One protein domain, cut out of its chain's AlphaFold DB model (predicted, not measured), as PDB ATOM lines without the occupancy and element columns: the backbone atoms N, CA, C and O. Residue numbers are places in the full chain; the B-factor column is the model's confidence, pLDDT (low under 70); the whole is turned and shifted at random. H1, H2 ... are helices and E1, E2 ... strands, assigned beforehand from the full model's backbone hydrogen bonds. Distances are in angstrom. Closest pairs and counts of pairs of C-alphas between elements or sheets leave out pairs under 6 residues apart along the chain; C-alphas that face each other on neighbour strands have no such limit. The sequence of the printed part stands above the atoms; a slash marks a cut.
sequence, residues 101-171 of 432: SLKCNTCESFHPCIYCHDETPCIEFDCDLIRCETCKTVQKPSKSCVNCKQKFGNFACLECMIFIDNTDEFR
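Overview. This is residues 101 to 171 of the 432 residues of an uncharacterized protein of Spironucleus salmonicida (UniProt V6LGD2). With little regular structure, this is mostly loops round a small two-stranded sheet, E1 and E2, near the middle, with the hairpin E3 and E4 and short helix H1 farther out. Residues 110 to 111 pair with E1, and 138 to 139 with E2. The printed part has 71 residues, 18 in named elements (E1, H1, E2, E3, E4), class mixed, both sheets antiparallel. It is compact, radius of gyration of the C-alphas 11.9 A, spanning 31 by 28 by 19 A.

Arrangement. E1, residues 101 to 103, is antiparallel to E2, residues 129 to 132; N 103 and O 129, 2.8 A apart, are within hydrogen-bond range. H1, residues 114 to 118, has its O i to N i+4 pair within range. E3, residues 155 to 157, and E4, residues 162 to 164, form an antiparallel hairpin, N 155 and O 164 at 2.9 A. E1 is apart from E3 and E4.

Along the chain. E1 begins at C-alpha 101 (232.312, 207.597, 116.566). E2 measures 10.2 A. E4 ends at C-alpha 164 (243.187, 204.597, 114.866).

Size, cuts and confidence. The printed part has no cut. The E2 to E3 link, 22 residues, is long. Residues 120 to 121, 123 and 167 to 170 have pLDDT under 70.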
ATOM      1  N   SER A 101     233.191 208.635 116.029       94.06
ATOM      2  CA  SER A 101     232.312 207.597 116.566       94.06
ATOM      3  C   SER A 101     231.471 206.971 115.459       94.06
ATOM      4  O   SER A 101     231.147 207.617 114.459       94.06
ATOM      5  N   LEU A 102     231.118 205.707 115.650       94.31
ATOM      6  CA  LEU A 102     230.359 204.871 114.732       94.31
ATOM      7  C   LEU A 102     228.893 204.854 115.159       94.31
ATOM      8  O   LEU A 102     228.611 204.651 116.339       94.31
ATOM      9  N   LYS A 103     227.962 205.074 114.230       94.31
ATOM     10  CA  LYS A 103     226.532 204.927 114.503       94.31
ATOM     11  C   LYS A 103     226.127 203.487 114.217       94.31
ATOM     12  O   LYS A 103     226.175 203.074 113.063       94.31
ATOM     13  N   CYS A 104     225.690 202.763 115.239       91.81
ATOM     14  CA  CYS A 104     225.067 201.464 115.021       91.81
ATOM     15  C   CYS A 104     223.653 201.662 114.450       91.81
ATOM     16  O   CYS A 104     222.878 202.470 114.968       91.81
ATOM     17  N   ASN A 105     223.321 200.947 113.380       90.19
ATOM     18  CA  ASN A 105     222.004 200.971 112.748       90.19
ATOM     19  C   ASN A 105     220.941 200.270 113.611       90.19
ATOM     20  O   ASN A 105     219.776 200.649 113.565       90.19
ATOM     21  N   THR A 106     221.347 199.303 114.438       87.75
ATOM     22  CA  THR A 106     220.449 198.495 115.275       87.75
ATOM     23  C   THR A 106     220.036 199.214 116.560       87.75
ATOM     24  O   THR A 106     218.853 199.276 116.883       87.75
ATOM     25  N   CYS A 107     220.992 199.784 117.305       88.56
ATOM     26  CA  CYS A 107     220.712 200.502 118.559       88.56
ATOM     27  C   CYS A 107     220.632 202.032 118.391       88.56
ATOM     28  O   CYS A 107     220.470 202.761 119.373       88.56
ATOM     29  N   GLU A 108     220.805 202.523 117.158       89.12
ATOM     30  CA  GLU A 108     220.788 203.935 116.738       89.12
ATOM     31  C   GLU A 108     221.751 204.873 117.487       89.12
ATOM     32  O   GLU A 108     221.709 206.098 117.321       89.12
ATOM     33  N   SER A 109     222.659 204.306 118.279       90.31
ATOM     34  CA  SER A 109     223.550 205.028 119.180       90.31
ATOM     35  C   SER A 109     224.956 205.163 118.598       90.31
ATOM     36  O   SER A 109     225.398 204.369 117.766       90.31
ATOM     37  N   PHE A 110     225.666 206.213 119.022       91.75
ATOM     38  CA  PHE A 110     227.050 206.457 118.618       91.75
ATOM     39  C   PHE A 110     228.021 205.829 119.613       91.75
ATOM     40  O   PHE A 110     228.048 206.224 120.779       91.75
ATOM     41  N   HIS A 111     228.869 204.931 119.122       90.56
ATOM     42  CA  HIS A 111     229.897 204.252 119.901       90.56
ATOM     43  C   HIS A 111     231.294 204.696 119.451       90.56
ATOM     44  O   HIS A 111     231.528 204.883 118.258       90.56
ATOM     45  N   PRO A 112     232.258 204.870 120.367       88.81
ATOM     46  CA  PRO A 112     233.618 205.275 120.005       88.81
ATOM     47  C   PRO A 112     234.361 204.286 119.088       88.81
ATOM     48  O   PRO A 112     235.217 204.694 118.306       88.81
ATOM     49  N   CYS A 113     234.054 202.990 119.181       88.12
ATOM     50  CA  CYS A 113     234.535 201.936 118.284       88.12
ATOM     51  C   CYS A 113     233.608 200.709 118.348       88.12
ATOM     52  O   CYS A 113     232.715 200.667 119.195       88.12
ATOM     53  N   ILE A 114     233.860 199.708 117.495       86.38
ATOM     54  CA  ILE A 114     233.120 198.434 117.472       86.38
ATOM     55  C   ILE A 114     233.201 197.680 118.811       86.38
ATOM     56  O   ILE A 114     232.189 197.278 119.357       86.38
ATOM     57  N   TYR A 115     234.373 197.635 119.446       84.12
ATOM     58  CA  TYR A 115     234.539 196.961 120.739       84.12
ATOM     59  C   TYR A 115     233.771 197.646 121.881       84.12
ATOM     60  O   TYR A 115     233.224 196.983 122.748       84.12
ATOM     61  N   CYS A 116     233.674 198.983 121.871       82.75
ATOM     62  CA  CYS A 116     232.814 199.717 122.810       82.75
ATOM     63  C   CYS A 116     231.321 199.491 122.547       82.75
ATOM     64  O   CYS A 116     230.500 199.778 123.414       82.75
ATOM     65  N   HIS A 117     230.954 199.086 121.331       85.56
ATOM     66  CA  HIS A 117     229.589 198.695 121.019       85.56
ATOM     67  C   HIS A 117     229.292 197.289 121.542       85.56
ATOM     68  O   HIS A 117     228.242 197.098 122.142       85.56
ATOM     69  N   ASP A 118     230.215 196.342 121.394       75.56
ATOM     70  CA  ASP A 118     230.005 194.942 121.798       75.56
ATOM     71  C   ASP A 118     229.927 194.752 123.325       75.56
ATOM     72  O   ASP A 118     229.426 193.746 123.816       75.56
ATOM     73  N   GLU A 119     230.349 195.753 124.104       72.06
ATOM     74  CA  GLU A 119     230.067 195.847 125.545       72.06
ATOM     75  C   GLU A 119     228.589 196.170 125.857       72.06
ATOM     76  O   GLU A 119     228.175 196.180 127.019       72.06
ATOM     77  N   THR A 120     227.775 196.452 124.837       64.12
ATOM     78  CA  THR A 120     226.336 196.705 124.954       64.12
ATOM     79  C   THR A 120     225.539 195.490 124.466       64.12
ATOM     80  O   THR A 120     226.023 194.741 123.627       64.12
ATOM     81  N   PRO A 121     224.303 195.261 124.949       63.19
ATOM     82  CA  PRO A 121     223.523 194.053 124.637       63.19
ATOM     83  C   PRO A 121     222.998 193.975 123.184       63.19
ATOM     84  O   PRO A 121     222.039 193.256 122.911       63.19
ATOM     85  N   CYS A 122     223.577 194.736 122.253       70.56
ATOM     86  CA  CYS A 122     223.209 194.735 120.844       70.56
ATOM     87  C   CYS A 122     223.954 193.616 120.100       70.56
ATOM     88  O   CYS A 122     225.170 193.513 120.192       70.56
ATOM     89  N   ILE A 123     223.206 192.781 119.373       64.19
ATOM     90  CA  ILE A 123     223.685 191.486 118.856       64.19
ATOM     91  C   ILE A 123     224.509 191.641 117.569       64.19
ATOM     92  O   ILE A 123     225.432 190.869 117.339       64.19
ATOM     93  N   GLU A 124     224.204 192.644 116.739       71.31
ATOM     94  CA  GLU A 124     224.871 192.846 115.451       71.31
ATOM     95  C   GLU A 124     225.310 194.297 115.287       71.31
ATOM     96  O   GLU A 124     224.515 195.235 115.445       71.31
ATOM     97  N   PHE A 125     226.594 194.472 114.969       76.50
ATOM     98  CA  PHE A 125     227.154 195.766 114.624       76.50
ATOM     99  C   PHE A 125     227.035 196.003 113.117       76.50
ATOM    100  O   PHE A 125     227.781 195.438 112.320       76.50
ATOM    101  N   ASP A 126     226.115 196.887 112.750       84.44
ATOM    102  CA  ASP A 126     225.971 197.420 111.399       84.44
ATOM    103  C   ASP A 126     226.084 198.947 111.445       84.44
ATOM    104  O   ASP A 126     225.510 199.587 112.329       84.44
ATOM    105  N   CYS A 127     226.862 199.543 110.542       87.12
ATOM    106  CA  CYS A 127     227.236 200.953 110.622       87.12
ATOM    107  C   CYS A 127     227.352 201.611 109.244       87.12
ATOM    108  O   CYS A 127     228.367 201.483 108.558       87.12
ATOM    109  N   ASP A 128     226.381 202.463 108.916       92.75
ATOM    110  CA  ASP A 128     226.384 203.261 107.680       92.75
ATOM    111  C   ASP A 128     226.791 204.724 107.871       92.75
ATOM    112  O   ASP A 128     226.984 205.464 106.897       92.75
ATOM    113  N   LEU A 129     226.886 205.178 109.120       95.81
ATOM    114  CA  LEU A 129     227.154 206.569 109.457       95.81
ATOM    115  C   LEU A 129     228.200 206.672 110.558       95.81
ATOM    116  O   LEU A 129     228.186 205.942 111.541       95.81
ATOM    117  N   ILE A 130     229.067 207.665 110.423       96.38
ATOM    118  CA  ILE A 130     230.045 208.045 111.435       96.38
ATOM    119  C   ILE A 130     229.864 209.513 111.802       96.38
ATOM    120  O   ILE A 130     229.368 210.315 111.002       96.38
ATOM    121  N   ARG A 131     230.281 209.889 113.008       96.50
ATOM    122  CA  ARG A 131     230.279 211.275 113.478       96.50
ATOM    123  C   ARG A 131     231.695 211.734 113.762       96.50
ATOM    124  O   ARG A 131     232.464 211.045 114.427       96.50
ATOM    125  N   CYS A 132     232.034 212.920 113.273       95.75
ATOM    126  CA  CYS A 132     233.283 213.585 113.620       95.75
ATOM    127  C   CYS A 132     233.238 214.049 115.077       95.75
ATOM    128  O   CYS A 132     232.352 214.817 115.448       95.75
ATOM    129  N   GLU A 133     234.208 213.659 115.898       92.25
ATOM    130  CA  GLU A 133     234.225 214.080 117.302       92.25
ATOM    131  C   GLU A 133     234.670 215.538 117.493       92.25
ATOM    132  O   GLU A 133     234.295 216.159 118.485       92.25
ATOM    133  N   THR A 134     235.351 216.124 116.501       90.69
ATOM    134  CA  THR A 134     235.782 217.532 116.503       90.69
ATOM    135  C   THR A 134     234.647 218.508 116.189       90.69
ATOM    136  O   THR A 134     234.447 219.472 116.920       90.69
ATOM    137  N   CYS A 135     233.905 218.291 115.095       95.31
ATOM    138  CA  CYS A 135     232.881 219.237 114.614       95.31
ATOM    139  C   CYS A 135     231.452 218.676 114.611       95.31
ATOM    140  O   CYS A 135     230.528 219.350 114.166       95.31
ATOM    141  N   LYS A 136     231.264 217.436 115.084       96.38
ATOM    142  CA  LYS A 136     229.968 216.747 115.223       96.38
ATOM    143  C   LYS A 136     229.198 216.511 113.918       96.38
ATOM    144  O   LYS A 136     228.068 216.036 113.960       96.38
ATOM    145  N   THR A 137     229.815 216.743 112.756       97.88
ATOM    146  CA  THR A 137     229.251 216.366 111.452       97.88
ATOM    147  C   THR A 137     229.048 214.853 111.363       97.88
ATOM    148  O   THR A 137     229.991 214.091 111.583       97.88
ATOM    149  N   VAL A 138     227.827 214.436 111.013       97.88
ATOM    150  CA  VAL A 138     227.469 213.047 110.692       97.88
ATOM    151  C   VAL A 138     227.601 212.840 109.184       97.88
ATOM    152  O   VAL A 138     227.147 213.674 108.402       97.88
ATOM    153  N   GLN A 139     228.255 211.760 108.771       97.75
ATOM    154  CA  GLN A 139     228.594 211.495 107.372       97.75
ATOM    155  C   GLN A 139     228.736 209.995 107.107       97.75
ATOM    156  O   GLN A 139     228.852 209.203 108.039       97.75
ATOM    157  N   LYS A 140     228.792 209.609 105.828       97.19
ATOM    158  CA  LYS A 140     229.184 208.247 105.447       97.19
ATOM    159  C   LYS A 140     230.637 207.953 105.870       97.19
ATOM    160  O   LYS A 140     231.452 208.888 105.863       97.19
ATOM    161  N   PRO A 141     230.970 206.685 106.183       96.25
ATOM    162  CA  PRO A 141     232.327 206.245 106.471       96.25
ATOM    163  C   PRO A 141     233.328 206.745 105.430       96.25
ATOM    164  O   PRO A 141     233.178 206.546 104.226       96.25
ATOM    165  N   SER A 142     234.357 207.439 105.899       96.44
ATOM    166  CA  SER A 142     235.451 207.942 105.073       96.44
ATOM    167  C   SER A 142     236.683 208.153 105.950       96.44
ATOM    168  O   SER A 142     236.608 208.026 107.164       96.44
ATOM    169  N   LYS A 143     237.844 208.470 105.365       96.38
ATOM    170  CA  LYS A 143     239.093 208.650 106.135       96.38
ATOM    171  C   LYS A 143     239.184 210.000 106.867       96.38
ATOM    172  O   LYS A 143     240.010 210.160 107.767       96.38
ATOM    173  N   SER A 144     238.360 210.973 106.480       96.88
ATOM    174  CA  SER A 144     238.418 212.346 106.990       96.88
ATOM    175  C   SER A 144     237.044 213.004 107.011       96.88
ATOM    176  O   SER A 144     236.175 212.714 106.184       96.88
ATOM    177  N   CYS A 145     236.862 213.961 107.916       97.81
ATOM    178  CA  CYS A 145     235.624 214.711 107.997       97.81
ATOM    179  C   CYS A 145     235.366 215.513 106.713       97.81
ATOM    180  O   CYS A 145     236.236 216.249 106.244       97.81
ATOM    181  N   VAL A 146     234.154 215.416 106.156       98.06
ATOM    182  CA  VAL A 146     233.780 216.177 104.951       98.06
ATOM    183  C   VAL A 146     233.732 217.683 105.217       98.06
ATOM    184  O   VAL A 146     234.041 218.459 104.312       98.06
ATOM    185  N   ASN A 147     233.422 218.071 106.457       98.06
ATOM    186  CA  ASN A 147     233.289 219.453 106.904       98.06
ATOM    187  C   ASN A 147     234.637 220.042 107.367       98.06
ATOM    188  O   ASN A 147     235.226 220.849 106.657       98.06
ATOM    189  N   CYS A 148     235.182 219.591 108.506       96.88
ATOM    190  CA  CYS A 148     236.398 220.181 109.090       96.88
ATOM    191  C   CYS A 148     237.723 219.583 108.589       96.88
ATOM    192  O   CYS A 148     238.787 220.006 109.030       96.88
ATOM    193  N   LYS A 149     237.681 218.579 107.701       97.25
ATOM    194  CA  LYS A 149     238.858 217.883 107.137       97.25
ATOM    195  C   LYS A 149     239.744 217.132 108.141       97.25
ATOM    196  O   LYS A 149     240.746 216.554 107.726       97.25
ATOM    197  N   GLN A 150     239.357 217.052 109.417       93.50
ATOM    198  CA  GLN A 150     240.037 216.227 110.419       93.50
ATOM    199  C   GLN A 150     240.150 214.778 109.930       93.50
ATOM    200  O   GLN A 150     239.148 214.176 109.540       93.50
ATOM    201  N   LYS A 151     241.357 214.207 109.961       94.06
ATOM    202  CA  LYS A 151     241.553 212.766 109.749       94.06
ATOM    203  C   LYS A 151     241.001 212.011 110.952       94.06
ATOM    204  O   LYS A 151     241.257 212.396 112.089       94.06
ATOM    205  N   PHE A 152     240.245 210.946 110.705       92.38
ATOM    206  CA  PHE A 152     239.654 210.165 111.795       92.38
ATOM    207  C   PHE A 152     240.643 209.220 112.476       92.38
ATOM    208  O   PHE A 152     240.450 208.865 113.636       92.38
ATOM    209  N   GLY A 153     241.720 208.890 111.769       89.81
ATOM    210  CA  GLY A 153     242.909 208.238 112.286       89.81
ATOM    211  C   GLY A 153     244.007 208.227 111.225       89.81
ATOM    212  O   GLY A 153     243.740 208.430 110.034       89.81
ATOM    213  N   ASN A 154     245.241 207.974 111.650       88.56
ATOM    214  CA  ASN A 154     246.372 207.693 110.772       88.56
ATOM    215  C   ASN A 154     246.200 206.340 110.062       88.56
ATOM    216  O   ASN A 154     246.558 206.211 108.891       88.56
ATOM    217  N   PHE A 155     245.568 205.370 110.730       90.94
ATOM    218  CA  PHE A 155     245.041 204.149 110.129       90.94
ATOM    219  C   PHE A 155     243.512 204.212 110.095       90.94
ATOM    220  O   PHE A 155     242.861 204.539 111.087       90.94
ATOM    221  N   ALA A 156     242.941 203.900 108.933       93.00
ATOM    222  CA  ALA A 156     241.502 203.857 108.722       93.00
ATOM    223  C   ALA A 156     241.166 202.722 107.749       93.00
ATOM    224  O   ALA A 156     241.484 202.809 106.556       93.00
ATOM    225  N   CYS A 157     240.518 201.679 108.261       93.94
ATOM    226  CA  CYS A 157     239.961 200.588 107.474       93.94
ATOM    227  C   CYS A 157     238.440 200.747 107.423       93.94
ATOM    228  O   CYS A 157     237.762 200.580 108.432       93.94
ATOM    229  N   LEU A 158     237.917 201.085 106.243       93.75
ATOM    230  CA  LEU A 158     236.478 201.266 106.037       93.75
ATOM    231  C   LEU A 158     235.734 199.929 105.947       93.75
ATOM    232  O   LEU A 158     234.551 199.887 106.241       93.75
ATOM    233  N   GLU A 159     236.428 198.851 105.573       92.38
ATOM    234  CA  GLU A 159     235.855 197.501 105.492       92.38
ATOM    235  C   GLU A 159     235.572 196.938 106.887       92.38
ATOM    236  O   GLU A 159     234.502 196.401 107.133       92.38
ATOM    237  N   CYS A 160     236.504 197.123 107.826       91.19
ATOM    238  CA  CYS A 160     236.344 196.678 109.211       91.19
ATOM    239  C   CYS A 160     235.779 197.767 110.144       91.19
ATOM    240  O   CYS A 160     235.633 197.519 111.335       91.19
ATOM    241  N   MET A 161     235.522 198.984 109.642       92.56
ATOM    242  CA  MET A 161     235.125 200.166 110.432       92.56
ATOM    243  C   MET A 161     236.076 200.500 111.601       92.56
ATOM    244  O   MET A 161     235.655 200.896 112.688       92.56
ATOM    245  N   ILE A 162     237.388 200.379 111.373       90.81
ATOM    246  CA  ILE A 162     238.430 200.634 112.381       90.81
ATOM    247  C   ILE A 162     239.174 201.930 112.062       90.81
ATOM    248  O   ILE A 162     239.748 202.077 110.981       90.81
ATOM    249  N   PHE A 163     239.218 202.847 113.032       91.19
ATOM    250  CA  PHE A 163     239.903 204.139 112.944       91.19
ATOM    251  C   PHE A 163     240.847 204.310 114.130       91.19
ATOM    252  O   PHE A 163     240.422 204.182 115.277       91.19
ATOM    253  N   ILE A 164     242.126 204.568 113.854       86.31
ATOM    254  CA  ILE A 164     243.187 204.597 114.866       86.31
ATOM    255  C   ILE A 164     244.154 205.729 114.537       86.31
ATOM    256  O   ILE A 164     244.798 205.733 113.489       86.31
ATOM    257  N   ASP A 165     244.247 206.711 115.425       82.50
ATOM    258  CA  ASP A 165     245.121 207.874 115.266       82.50
ATOM    259  C   ASP A 165     246.536 207.622 115.800       82.50
ATOM    260  O   ASP A 165     247.522 208.110 115.256       82.50
ATOM    261  N   ASN A 166     246.668 206.761 116.802       72.00
ATOM    262  CA  ASN A 166     247.936 206.397 117.426       72.00
ATOM    263  C   ASN A 166     248.598 205.172 116.757       72.00
ATOM    264  O   ASN A 166     248.908 204.181 117.413       72.00
ATOM    265  N   THR A 167     248.839 205.227 115.441       62.75
ATOM    266  CA  THR A 167     249.411 204.101 114.662       62.75
ATOM    267  C   THR A 167     250.824 203.702 115.056       62.75
ATOM    268  O   THR A 167     251.197 202.542 114.909       62.75
ATOM    269  N   ASP A 168     251.614 204.642 115.572       59.66
ATOM    270  CA  ASP A 168     252.949 204.337 116.093       59.66
ATOM    271  C   ASP A 168     252.849 203.362 117.281       59.66
ATOM    272  O   ASP A 168     253.641 202.433 117.424       59.66
ATOM    273  N   GLU A 169     251.795 203.500 118.086       59.59
ATOM    274  CA  GLU A 169     251.485 202.619 119.212       59.59
ATOM    275  C   GLU A 169     250.759 201.344 118.777       59.59
ATOM    276  O   GLU A 169     250.821 200.334 119.465       59.59
ATOM    277  N   PHE A 170     250.073 201.351 117.639       65.25
ATOM    278  CA  PHE A 170     249.315 200.209 117.144       65.25
ATOM    279  C   PHE A 170     249.597 200.030 115.663       65.25
ATOM    280  O   PHE A 170     248.886 200.546 114.800       65.25
ATOM    281  N   ARG A 171     250.649 199.264 115.364       76.88
ATOM    282  CA  ARG A 171     250.851 198.779 114.003       76.88
ATOM    283  C   ARG A 171     249.734 197.801 113.694       76.88
ATOM    284  O   ARG A 171     249.635 196.769 114.351       76.88
TER     285      ARG A 171